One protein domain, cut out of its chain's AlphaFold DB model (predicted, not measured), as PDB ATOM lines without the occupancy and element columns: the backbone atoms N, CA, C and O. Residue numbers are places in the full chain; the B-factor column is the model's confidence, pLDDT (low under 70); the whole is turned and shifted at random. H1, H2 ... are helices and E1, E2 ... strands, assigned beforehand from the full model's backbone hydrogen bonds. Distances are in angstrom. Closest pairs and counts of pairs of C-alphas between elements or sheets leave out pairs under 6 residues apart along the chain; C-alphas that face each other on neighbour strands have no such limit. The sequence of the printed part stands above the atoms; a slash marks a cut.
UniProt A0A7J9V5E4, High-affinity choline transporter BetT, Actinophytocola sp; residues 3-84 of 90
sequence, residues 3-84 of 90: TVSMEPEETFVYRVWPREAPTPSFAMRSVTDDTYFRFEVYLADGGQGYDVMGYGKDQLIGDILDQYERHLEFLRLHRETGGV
ATOM      1  N   THR A   3     -54.028  26.893  14.922       96.19
ATOM      2  CA  THR A   3     -55.380  26.657  14.412       96.19
ATOM      3  C   THR A   3     -55.810  27.882  13.622       96.19
ATOM      4  O   THR A   3     -55.632  29.001  14.100       96.19
ATOM      5  N   VAL A   4     -56.370  27.671  12.432       95.12
ATOM      6  CA  VAL A   4     -56.895  28.736  11.572       95.12
ATOM      7  C   VAL A   4     -58.349  28.417  11.255       95.12
ATOM      8  O   VAL A   4     -58.635  27.483  10.507       95.12
ATOM      9  N   SER A   5     -59.264  29.176  11.857       93.12
ATOM     10  CA  SER A   5     -60.705  29.056  11.622       93.12
ATOM     11  C   SER A   5     -61.054  29.471  10.194       93.12
ATOM     12  O   SER A   5     -60.611  30.525   9.736       93.12
ATOM     13  N   MET A   6     -61.857  28.655   9.510       86.44
ATOM     14  CA  MET A   6     -62.244  28.853   8.106       86.44
ATOM     15  C   MET A   6     -63.749  28.693   7.882       86.44
ATOM     16  O   MET A   6     -64.150  28.208   6.841       86.44
ATOM     17  N   GLU A   7     -64.593  29.059   8.848       87.31
ATOM     18  CA  GLU A   7     -66.044  28.862   8.722       87.31
ATOM     19  C   GLU A   7     -66.618  29.532   7.451       87.31
ATOM     20  O   GLU A   7     -66.308  30.703   7.198       87.31
ATOM     21  N   PRO A   8     -67.494  28.846   6.683       87.25
ATOM     22  CA  PRO A   8     -68.142  27.554   6.967       87.25
ATOM     23  C   PRO A   8     -67.320  26.300   6.608       87.25
ATOM     24  O   PRO A   8     -67.805  25.186   6.802       87.25
ATOM     25  N   GLU A   9     -66.119  26.450   6.061       88.25
ATOM     26  CA  GLU A   9     -65.230  25.345   5.716       88.25
ATOM     27  C   GLU A   9     -64.496  24.730   6.918       88.25
ATOM     28  O   GLU A   9     -64.509  25.218   8.052       88.25
ATOM     29  N   GLU A  10     -63.839  23.601   6.653       90.94
ATOM     30  CA  GLU A  10     -63.085  22.872   7.658       90.94
ATOM     31  C   GLU A  10     -61.888  23.684   8.173       90.94
ATOM     32  O   GLU A  10     -61.064  24.199   7.412       90.94
ATOM     33  N   THR A  11     -61.790  23.778   9.498       93.88
ATOM     34  CA  THR A  11     -60.721  24.494  10.198       93.88
ATOM     35  C   THR A  11     -59.384  23.785  10.025       93.88
ATOM     36  O   THR A  11     -59.258  22.597  10.315       93.88
ATOM     37  N   PHE A  12     -58.348  24.537   9.667       95.88
ATOM     38  CA  PHE A  12     -56.991  24.005   9.634       95.88
ATOM     39  C   PHE A  12     -56.423  23.879  11.052       95.88
ATOM     40  O   PHE A  12     -56.467  24.824  11.848       95.88
ATOM     41  N   VAL A  13     -55.836  22.722  11.359       96.25
ATOM     42  CA  VAL A  13     -55.178  22.439  12.639       96.25
ATOM     43  C   VAL A  13     -53.791  21.874  12.376       96.25
ATOM     44  O   VAL A  13     -53.647  20.916  11.629       96.25
ATOM     45  N   TYR A  14     -52.786  22.419  13.058       96.62
ATOM     46  CA  TYR A  14     -51.436  21.873  13.117       96.62
ATOM     47  C   TYR A  14     -50.995  21.754  14.578       96.62
ATOM     48  O   TYR A  14     -50.882  22.743  15.316       96.62
ATOM     49  N   ARG A  15     -50.751  20.533  15.051       95.69
ATOM     50  CA  ARG A  15     -50.374  20.267  16.442       95.69
ATOM     51  C   ARG A  15     -49.161  19.358  16.506       95.69
ATOM     52  O   ARG A  15     -49.204  18.243  16.022       95.69
ATOM     53  N   VAL A  16     -48.128  19.814  17.204       94.50
ATOM     54  CA  VAL A  16     -47.014  18.960  17.620       94.50
ATOM     55  C   VAL A  16     -47.326  18.400  19.002       94.50
ATOM     56  O   VAL A  16     -47.714  19.164  19.894       94.50
ATOM     57  N   TRP A  17     -47.175  17.091  19.179       92.25
ATOM     58  CA  TRP A  17     -47.369  16.423  20.462       92.25
ATOM     59  C   TRP A  17     -46.200  15.475  20.771       92.25
ATOM     60  O   TRP A  17     -45.808  14.699  19.897       92.25
ATOM     61  N   PRO A  18     -45.625  15.521  21.989       90.44
ATOM     62  CA  PRO A  18     -44.587  14.584  22.385       90.44
ATOM     63  C   PRO A  18     -45.182  13.190  22.596       90.44
ATOM     64  O   PRO A  18     -46.196  13.022  23.277       90.44
ATOM     65  N   ARG A  19     -44.524  12.179  22.046       88.12
ATOM     66  CA  ARG A  19     -44.880  10.774  22.202       88.12
ATOM     67  C   ARG A  19     -43.670   9.995  22.691       88.12
ATOM     68  O   ARG A  19     -42.616  10.034  22.065       88.12
ATOM     69  N   GLU A  20     -43.836   9.268  23.786       85.06
ATOM     70  CA  GLU A  20     -42.816   8.338  24.262       85.06
ATOM     71  C   GLU A  20     -42.639   7.191  23.262       85.06
ATOM     72  O   GLU A  20     -43.607   6.580  22.799       85.06
ATOM     73  N   ALA A  21     -41.387   6.915  22.921       75.75
ATOM     74  CA  ALA A  21     -40.974   5.826  22.060       75.75
ATOM     75  C   ALA A  21     -39.900   4.991  22.777       75.75
ATOM     76  O   ALA A  21     -39.044   5.547  23.474       75.75
ATOM     77  N   PRO A  22     -39.925   3.657  22.608       69.25
ATOM     78  CA  PRO A  22     -38.910   2.798  23.194       69.25
ATOM     79  C   PRO A  22     -37.544   3.118  22.587       69.25
ATOM     80  O   PRO A  22     -37.413   3.291  21.372       69.25
ATOM     81  N   THR A  23     -36.522   3.168  23.436       65.56
ATOM     82  CA  THR A  23     -35.145   3.382  22.989       65.56
ATOM     83  C   THR A  23     -34.709   2.244  22.052       65.56
ATOM     84  O   THR A  23     -34.855   1.070  22.405       65.56
ATOM     85  N   PRO A  24     -34.169   2.538  20.850       64.44
ATOM     86  CA  PRO A  24     -33.672   1.503  19.949       64.44
ATOM     87  C   PRO A  24     -32.554   0.685  20.608       64.44
ATOM     88  O   PRO A  24     -31.618   1.247  21.178       64.44
ATOM     89  N   SER A  25     -32.596  -0.642  20.465       60.00
ATOM     90  CA  SER A  25     -31.669  -1.580  21.128       60.00
ATOM     91  C   SER A  25     -30.179  -1.334  20.831       60.00
ATOM     92  O   SER A  25     -29.318  -1.719  21.619       60.00
ATOM     93  N   PHE A  26     -29.848  -0.644  19.735       61.41
ATOM     94  CA  PHE A  26     -28.471  -0.272  19.382       61.41
ATOM     95  C   PHE A  26     -27.898   0.889  20.226       61.41
ATOM     96  O   PHE A  26     -26.681   1.022  20.331       61.41
ATOM     97  N   ALA A  27     -28.746   1.703  20.869       56.38
ATOM     98  CA  ALA A  27     -28.334   2.832  21.714       56.38
ATOM     99  C   ALA A  27     -28.142   2.461  23.205       56.38
ATOM    100  O   ALA A  27     -27.682   3.289  23.991       56.38
ATOM    101  N   MET A  28     -28.421   1.204  23.591       53.34
ATOM    102  CA  MET A  28     -28.404   0.706  24.983       53.34
ATOM    103  C   MET A  28     -27.050   0.807  25.706       53.34
ATOM    104  O   MET A  28     -26.963   0.518  26.895       53.34
ATOM    105  N   ARG A  29     -25.961   1.174  25.022       53.75
ATOM    106  CA  ARG A  29     -24.615   1.129  25.609       53.75
ATOM    107  C   ARG A  29     -24.209   2.412  26.349       53.75
ATOM    108  O   ARG A  29     -23.143   2.418  26.959       53.75
ATOM    109  N   SER A  30     -25.021   3.474  26.314       54.69
ATOM    110  CA  SER A  30     -24.604   4.795  26.821       54.69
ATOM    111  C   SER A  30     -25.683   5.670  27.470       54.69
ATOM    112  O   SER A  30     -25.350   6.772  27.895       54.69
ATOM    113  N   VAL A  31     -26.942   5.234  27.576       53.22
ATOM    114  CA  VAL A  31     -28.024   6.069  28.131       53.22
ATOM    115  C   VAL A  31     -28.701   5.321  29.278       53.22
ATOM    116  O   VAL A  31     -29.148   4.197  29.101       53.22
ATOM    117  N   THR A  32     -28.725   5.924  30.467       56.22
ATOM    118  CA  THR A  32     -29.400   5.404  31.675       56.22
ATOM    119  C   THR A  32     -30.906   5.687  31.697       56.22
ATOM    120  O   THR A  32     -31.573   5.330  32.661       56.22
ATOM    121  N   ASP A  33     -31.418   6.354  30.662       55.38
ATOM    122  CA  ASP A  33     -32.822   6.716  30.476       55.38
ATOM    123  C   ASP A  33     -33.393   5.884  29.320       55.38
ATOM    124  O   ASP A  33     -32.977   6.035  28.171       55.38
ATOM    125  N   ASP A  34     -34.319   4.979  29.638       60.00
ATOM    126  CA  ASP A  34     -34.900   4.005  28.701       60.00
ATOM    127  C   ASP A  34     -35.952   4.614  27.749       60.00
ATOM    128  O   ASP A  34     -36.471   3.915  26.868       60.00
ATOM    129  N   THR A  35     -36.231   5.917  27.853       62.88
ATOM    130  CA  THR A  35     -37.321   6.589  27.130       62.88
ATOM    131  C   THR A  35     -36.810   7.726  26.246       62.88
ATOM    132  O   THR A  35     -36.207   8.686  26.722       62.88
ATOM    133  N   TYR A  36     -37.121   7.658  24.950       74.62
ATOM    134  CA  TYR A  36     -36.922   8.754  23.999       74.62
ATOM    135  C   TYR A  36     -38.277   9.350  23.600       74.62
ATOM    136  O   TYR A  36     -39.262   8.630  23.459       74.62
ATOM    137  N   PHE A  37     -38.347  10.666  23.401       82.88
ATOM    138  CA  PHE A  37     -39.571  11.346  22.967       82.88
ATOM    139  C   PHE A  37     -39.501  11.659  21.479       82.88
ATOM    140  O   PHE A  37     -38.499  12.189  21.032       82.88
ATOM    141  N   ARG A  38     -40.570  11.407  20.727       89.19
ATOM    142  CA  ARG A  38     -40.767  11.901  19.355       89.19
ATOM    143  C   ARG A  38     -41.741  13.069  19.374       89.19
ATOM    144  O   ARG A  38     -42.707  13.036  20.130       89.19
ATOM    145  N   PHE A  39     -41.531  14.078  18.541       92.06
ATOM    146  CA  PHE A  39     -42.463  15.187  18.367       92.06
ATOM    147  C   PHE A  39     -43.298  14.947  17.112       92.06
ATOM    148  O   PHE A  39     -42.921  15.349  16.016       92.06
ATOM    149  N   GLU A  40     -44.432  14.265  17.270       93.94
ATOM    150  CA  GLU A  40     -45.295  13.901  16.143       93.94
ATOM    151  C   GLU A  40     -46.248  15.047  15.765       93.94
ATOM    152  O   GLU A  40     -46.782  15.744  16.636       93.94
ATOM    153  N   VAL A  41     -46.475  15.227  14.459       94.38
ATOM    154  CA  VAL A  41     -47.445  16.191  13.916       94.38
ATOM    155  C   VAL A  41     -48.825  15.552  13.771       94.38
ATOM    156  O   VAL A  41     -48.977  14.454  13.234       94.38
ATOM    157  N   TYR A  42     -49.844  16.282  14.212       94.31
ATOM    158  CA  TYR A  42     -51.259  15.954  14.114       94.31
ATOM    159  C   TYR A  42     -51.997  17.086  13.396       94.31
ATOM    160  O   TYR A  42     -51.911  18.247  13.813       94.31
ATOM    161  N   LEU A  43     -52.729  16.728  12.341       93.56
ATOM    162  CA  LEU A  43     -53.659  17.605  11.627       93.56
ATOM    163  C   LEU A  43     -55.099  17.352  12.104       93.56
ATOM    164  O   LEU A  43     -55.309  16.559  13.026       93.56
ATOM    165  N   ALA A  44     -56.089  18.017  11.500       88.00
ATOM    166  CA  ALA A  44     -57.505  17.812  11.829       88.00
ATOM    167  C   ALA A  44     -57.932  16.336  11.673       88.00
ATOM    168  O   ALA A  44     -58.578  15.790  12.566       88.00
ATOM    169  N   ASP A  45     -57.440  15.666  10.626       84.94
ATOM    170  CA  ASP A  45     -57.719  14.253  10.329       84.94
ATOM    171  C   ASP A  45     -56.896  13.250  11.159       84.94
ATOM    172  O   ASP A  45     -57.050  12.036  11.026       84.94
ATOM    173  N   GLY A  46     -56.006  13.740  12.029       86.44
ATOM    174  CA  GLY A  46     -55.197  12.918  12.926       86.44
ATOM    175  C   GLY A  46     -53.690  12.962  12.666       86.44
ATOM    176  O   GLY A  46     -53.145  13.879  12.043       86.44
ATOM    177  N   GLY A  47     -52.990  11.983  13.246       83.06
ATOM    178  CA  GLY A  47     -51.528  11.929  13.287       83.06
ATOM    179  C   GLY A  47     -50.911  11.598  11.933       83.06
ATOM    180  O   GLY A  47     -51.292  10.619  11.300       83.06
ATOM    181  N   GLN A  48     -49.915  12.379  11.523       82.00
ATOM    182  CA  GLN A  48     -49.198  12.187  10.259       82.00
ATOM    183  C   GLN A  48     -48.027  11.194  10.376       82.00
ATOM    184  O   GLN A  48     -47.428  10.807   9.378       82.00
ATOM    185  N   GLY A  49     -47.679  10.775  11.598       80.00
ATOM    186  CA  GLY A  49     -46.699   9.715  11.863       80.00
ATOM    187  C   GLY A  49     -45.226  10.098  11.668       80.00
ATOM    188  O   GLY A  49     -44.343   9.278  11.953       80.00
ATOM    189  N   TYR A  50     -44.938  11.329  11.235       88.00
ATOM    190  CA  TYR A  50     -43.577  11.855  11.150       88.00
ATOM    191  C   TYR A  50     -43.209  12.689  12.378       88.00
ATOM    192  O   TYR A  50     -44.063  13.282  13.037       88.00
ATOM    193  N   ASP A  51     -41.916  12.667  12.691       89.12
ATOM    194  CA  ASP A  51     -41.314  13.364  13.822       89.12
ATOM    195  C   ASP A  51     -40.603  14.619  13.315       89.12
ATOM    196  O   ASP A  51     -39.823  14.535  12.367       89.12
ATOM    197  N   VAL A  52     -40.873  15.760  13.943       93.25
ATOM    198  CA  VAL A  52     -40.221  17.043  13.636       93.25
ATOM    199  C   VAL A  52     -39.076  17.361  14.598       93.25
ATOM    200  O   VAL A  52     -38.546  18.475  14.601       93.25
ATOM    201  N   MET A  53     -38.657  16.402  15.430       90.31
ATOM    202  CA  MET A  53     -37.455  16.562  16.235       90.31
ATOM    203  C   MET A  53     -36.251  16.872  15.337       90.31
ATOM    204  O   MET A  53     -35.946  16.153  14.389       90.31
ATOM    205  N   GLY A  54     -35.530  17.941  15.679       88.25
ATOM    206  CA  GLY A  54     -34.343  18.383  14.950       88.25
ATOM    207  C   GLY A  54     -34.642  19.383  13.837       88.25
ATOM    208  O   GLY A  54     -33.699  19.918  13.257       88.25
ATOM    209  N   TYR A  55     -35.917  19.691  13.574       94.56
ATOM    210  CA  TYR A  55     -36.264  20.767  12.657       94.56
ATOM    211  C   TYR A  55     -35.810  22.104  13.243       94.56
ATOM    212  O   TYR A  55     -36.123  22.460  14.383       94.56
ATOM    213  N   GLY A  56     -35.080  22.868  12.435       95.69
ATOM    214  CA  GLY A  56     -34.860  24.281  12.693       95.69
ATOM    215  C   GLY A  56     -36.166  25.066  12.562       95.69
ATOM    216  O   GLY A  56     -37.143  24.603  11.972       95.69
ATOM    217  N   LYS A  57     -36.167  26.302  13.067       95.12
ATOM    218  CA  LYS A  57     -37.338  27.188  13.002       95.12
ATOM    219  C   LYS A  57     -37.896  27.310  11.579       95.12
ATOM    220  O   LYS A  57     -39.098  27.164  11.391       95.12
ATOM    221  N   ASP A  58     -37.031  27.536  10.594       97.81
ATOM    222  CA  ASP A  58     -37.454  27.751   9.207       97.81
ATOM    223  C   ASP A  58     -38.000  26.471   8.562       97.81
ATOM    224  O   ASP A  58     -38.949  26.536   7.788       97.81
ATOM    225  N   GLN A  59     -37.465  25.303   8.934       97.06
ATOM    226  CA  GLN A  59     -37.983  24.009   8.480       97.06
ATOM    227  C   GLN A  59     -39.371  23.733   9.056       97.06
ATOM    228  O   GLN A  59     -40.252  23.293   8.331       97.06
ATOM    229  N   LEU A  60     -39.584  24.037  10.341       95.88
ATOM    230  CA  LEU A  60     -40.894  23.884  10.970       95.88
ATOM    231  C   LEU A  60     -41.924  24.862  10.388       95.88
ATOM    232  O   LEU A  60     -43.078  24.496  10.199       95.88
ATOM    233  N   ILE A  61     -41.518  26.098  10.083       96.88
ATOM    234  CA  ILE A  61     -42.390  27.063   9.401       96.88
ATOM    235  C   ILE A  61     -42.734  26.567   7.996       96.88
ATOM    236  O   ILE A  61     -43.905  26.593   7.635       96.88
ATOM    237  N   GLY A  62     -41.742  26.102   7.230       98.00
ATOM    238  CA  GLY A  62     -41.959  25.532   5.901       98.00
ATOM    239  C   GLY A  62     -42.943  24.367   5.936       98.00
ATOM    240  O   GLY A  62     -43.919  24.375   5.201       98.00
ATOM    241  N   ASP A  63     -42.766  23.442   6.877       96.56
ATOM    242  CA  ASP A  63     -43.683  22.315   7.062       96.56
ATOM    243  C   ASP A  63     -45.119  22.774   7.375       96.56
ATOM    244  O   ASP A  63     -46.069  22.295   6.762       96.56
ATOM    245  N   ILE A  64     -45.300  23.762   8.261       96.25
ATOM    246  CA  ILE A  64     -46.630  24.327   8.550       96.25
ATOM    247  C   ILE A  64     -47.262  24.941   7.293       96.25
ATOM    248  O   ILE A  64     -48.461  24.757   7.070       96.25
ATOM    249  N   LEU A  65     -46.482  25.676   6.492       97.69
ATOM    250  CA  LEU A  65     -46.957  26.292   5.251       97.69
ATOM    251  C   LEU A  65     -47.363  25.228   4.226       97.69
ATOM    252  O   LEU A  65     -48.467  25.304   3.694       97.69
ATOM    253  N   ASP A  66     -46.542  24.196   4.037       96.94
ATOM    254  CA  ASP A  66     -46.834  23.091   3.123       96.94
ATOM    255  C   ASP A  66     -48.129  22.358   3.525       96.94
ATOM    256  O   ASP A  66     -48.972  22.058   2.677       96.94
ATOM    257  N   GLN A  67     -48.336  22.090   4.823       96.44
ATOM    258  CA  GLN A  67     -49.581  21.472   5.301       96.44
ATOM    259  C   GLN A  67     -50.795  22.385   5.094       96.44
ATOM    260  O   GLN A  67     -51.878  21.910   4.751       96.44
ATOM    261  N   TYR A  68     -50.623  23.693   5.279       96.31
ATOM    262  CA  TYR A  68     -51.687  24.664   5.064       96.31
ATOM    263  C   TYR A  68     -52.092  24.765   3.587       96.31
ATOM    264  O   TYR A  68     -53.279  24.760   3.270       96.31
ATOM    265  N   GLU A  69     -51.127  24.791   2.668       96.88
ATOM    266  CA  GLU A  69     -51.391  24.799   1.226       96.88
ATOM    267  C   GLU A  69     -52.128  23.533   0.772       96.88
ATOM    268  O   GLU A  69     -53.100  23.613   0.017       96.88
ATOM    269  N   ARG A  70     -51.736  22.364   1.294       95.00
ATOM    270  CA  ARG A  70     -52.442  21.097   1.036       95.00
ATOM    271  C   ARG A  70     -53.879  21.123   1.550       95.00
ATOM    272  O   ARG A  70     -54.763  20.611   0.867       95.00
ATOM    273  N   HIS A  71     -54.124  21.740   2.708       94.69
ATOM    274  CA  HIS A  71     -55.476  21.931   3.246       94.69
ATOM    275  C   HIS A  71     -56.335  22.806   2.330       94.69
ATOM    276  O   HIS A  71     -57.485  22.479   2.044       94.69
ATOM    277  N   LEU A  72     -55.774  23.900   1.804       94.31
ATOM    278  CA  LEU A  72     -56.485  24.764   0.860       94.31
ATOM    279  C   LEU A  72     -56.856  24.029  -0.435       94.31
ATOM    280  O   LEU A  72     -57.971  24.202  -0.935       94.31
ATOM    281  N   GLU A  73     -55.955  23.194  -0.959       94.50
ATOM    282  CA  GLU A  73     -56.237  22.380  -2.145       94.50
ATOM    283  C   GLU A  73     -57.296  21.307  -1.855       94.50
ATOM    284  O   GLU A  73     -58.218  21.121  -2.649       94.50
ATOM    285  N   PHE A  74     -57.243  20.666  -0.683       92.00
ATOM    286  CA  PHE A  74     -58.302  19.771  -0.215       92.00
ATOM    287  C   PHE A  74     -59.667  20.474  -0.214       92.00
ATOM    288  O   PHE A  74     -60.607  19.976  -0.838       92.00
ATOM    289  N   LEU A  75     -59.775  21.660   0.396       92.38
ATOM    290  CA  LEU A  75     -61.024  22.429   0.434       92.38
ATOM    291  C   LEU A  75     -61.510  22.816  -0.965       92.38
ATOM    292  O   LEU A  75     -62.709  22.790  -1.249       92.38
ATOM    293  N   ARG A  76     -60.586  23.169  -1.864       91.56
ATOM    294  CA  ARG A  76     -60.910  23.482  -3.256       91.56
ATOM    295  C   ARG A  76     -61.529  22.279  -3.969       91.56
ATOM    296  O   ARG A  76     -62.609  22.425  -4.536       91.56
ATOM    297  N   LEU A  77     -60.899  21.109  -3.889       90.81
ATOM    298  CA  LEU A  77     -61.415  19.880  -4.498       90.81
ATOM    299  C   LEU A  77     -62.770  19.468  -3.899       90.81
ATOM    300  O   LEU A  77     -63.651  19.009  -4.629       90.81
ATOM    301  N   HIS A  78     -62.974  19.681  -2.594       86.38
ATOM    302  CA  HIS A  78     -64.257  19.421  -1.931       86.38
ATOM    303  C   HIS A  78     -65.372  20.338  -2.441       86.38
ATOM    304  O   HIS A  78     -66.485  19.867  -2.673       86.38
ATOM    305  N   ARG A  79     -65.080  21.621  -2.695       84.75
ATOM    306  CA  ARG A  79     -66.035  22.548  -3.329       84.75
ATOM    307  C   ARG A  79     -66.366  22.142  -4.766       84.75
ATOM    308  O   ARG A  79     -67.530  22.183  -5.153       84.75
ATOM    309  N   GLU A  80     -65.363  21.739  -5.542       81.75
ATOM    310  CA  GLU A  80     -65.544  21.313  -6.938       81.75
ATOM    311  C   GLU A  80     -66.353  20.004  -7.036       81.75
ATOM    312  O   GLU A  80     -67.239  19.884  -7.881       81.75
ATOM    313  N   THR A  81     -66.122  19.054  -6.126       70.88
ATOM    314  CA  THR A  81     -66.826  17.759  -6.098       70.88
ATOM    315  C   THR A  81     -68.239  17.880  -5.514       70.88
ATOM    316  O   THR A  81     -69.174  17.273  -6.033       70.88
ATOM    317  N   GLY A  82     -68.433  18.709  -4.482       60.56
ATOM    318  CA  GLY A  82     -69.744  18.979  -3.880       60.56
ATOM    319  C   GLY A  82     -70.719  19.737  -4.794       60.56
ATOM    320  O   GLY A  82     -71.920  19.739  -4.534       60.56
ATOM    321  N   GLY A  83     -70.229  20.338  -5.885       55.72
ATOM    322  CA  GLY A  83     -71.051  20.932  -6.945       55.72
ATOM    323  C   GLY A  83     -71.647  19.923  -7.938       55.72
ATOM    324  O   GLY A  83     -72.520  20.294  -8.720       55.72
ATOM    325  N   VAL A  84     -71.215  18.656  -7.912       53.81
ATOM    326  CA  VAL A  84     -71.700  17.588  -8.804       53.81
ATOM    327  C   VAL A  84     -72.613  16.640  -8.022       53.81
ATOM    328  O   VAL A  84     -72.302  15.470  -7.810       53.81
TER     329      VAL A  84
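What this domain is: This is residues 3 to 84 of the 90 residues of the protein "High-affinity choline transporter BetT" of Actinophytocola sp (UniProt A0A7J9V5E4). A long, strongly twisted sheet of three antiparallel strands, ordered E1 - E2 - E3, has one long helix, H1, slantwise over one face. The link from E1 to E2 lies at one end of this rod, the last residues of H1 at the other. The printed part has 82 residues, with strands E1, E2, E3, then H1, class mixed; it is only just loose, close to extended, with a radius of gyration of the C-alphas of 17.5 A and spans of 60 by 25 by 19 A.

Where its parts are: E1, residues 12 to 22, runs 31.0 A from C-alpha 12 at (-56.991, 24.005, 9.634). E2, residues 35 to 43, measures 25.1 A; E3, residues 46 to 51, 13.9 A. H1, residues 57 to 82, runs 37.5 A to C-alpha 82 at (-69.744, 18.979, -3.880).

How they stand to each other: The strands form a meander, each the antiparallel neighbour of the one before. Within hydrogen-bond range are N 17 and O 40, 2.9 A, in hairpin E1 and E2, and N 48 and O 41, 2.8 A, in hairpin E2 and E3. H1 is on the sheet, making two layers, at a height of 7.8 A; the closest C-alphas of E1 and H1 are Phe 12 and His 71, 6.9 A. Every O i to N i+4 pair in H1 is within range.

The domain as a whole: The farthest C-alphas, Arg 29 and Val 84, are 60.6 A apart. The printed part has no cut; the E1 to E2 link is long. Residues 22 to 35 and 82 to 84 have pLDDT under 70.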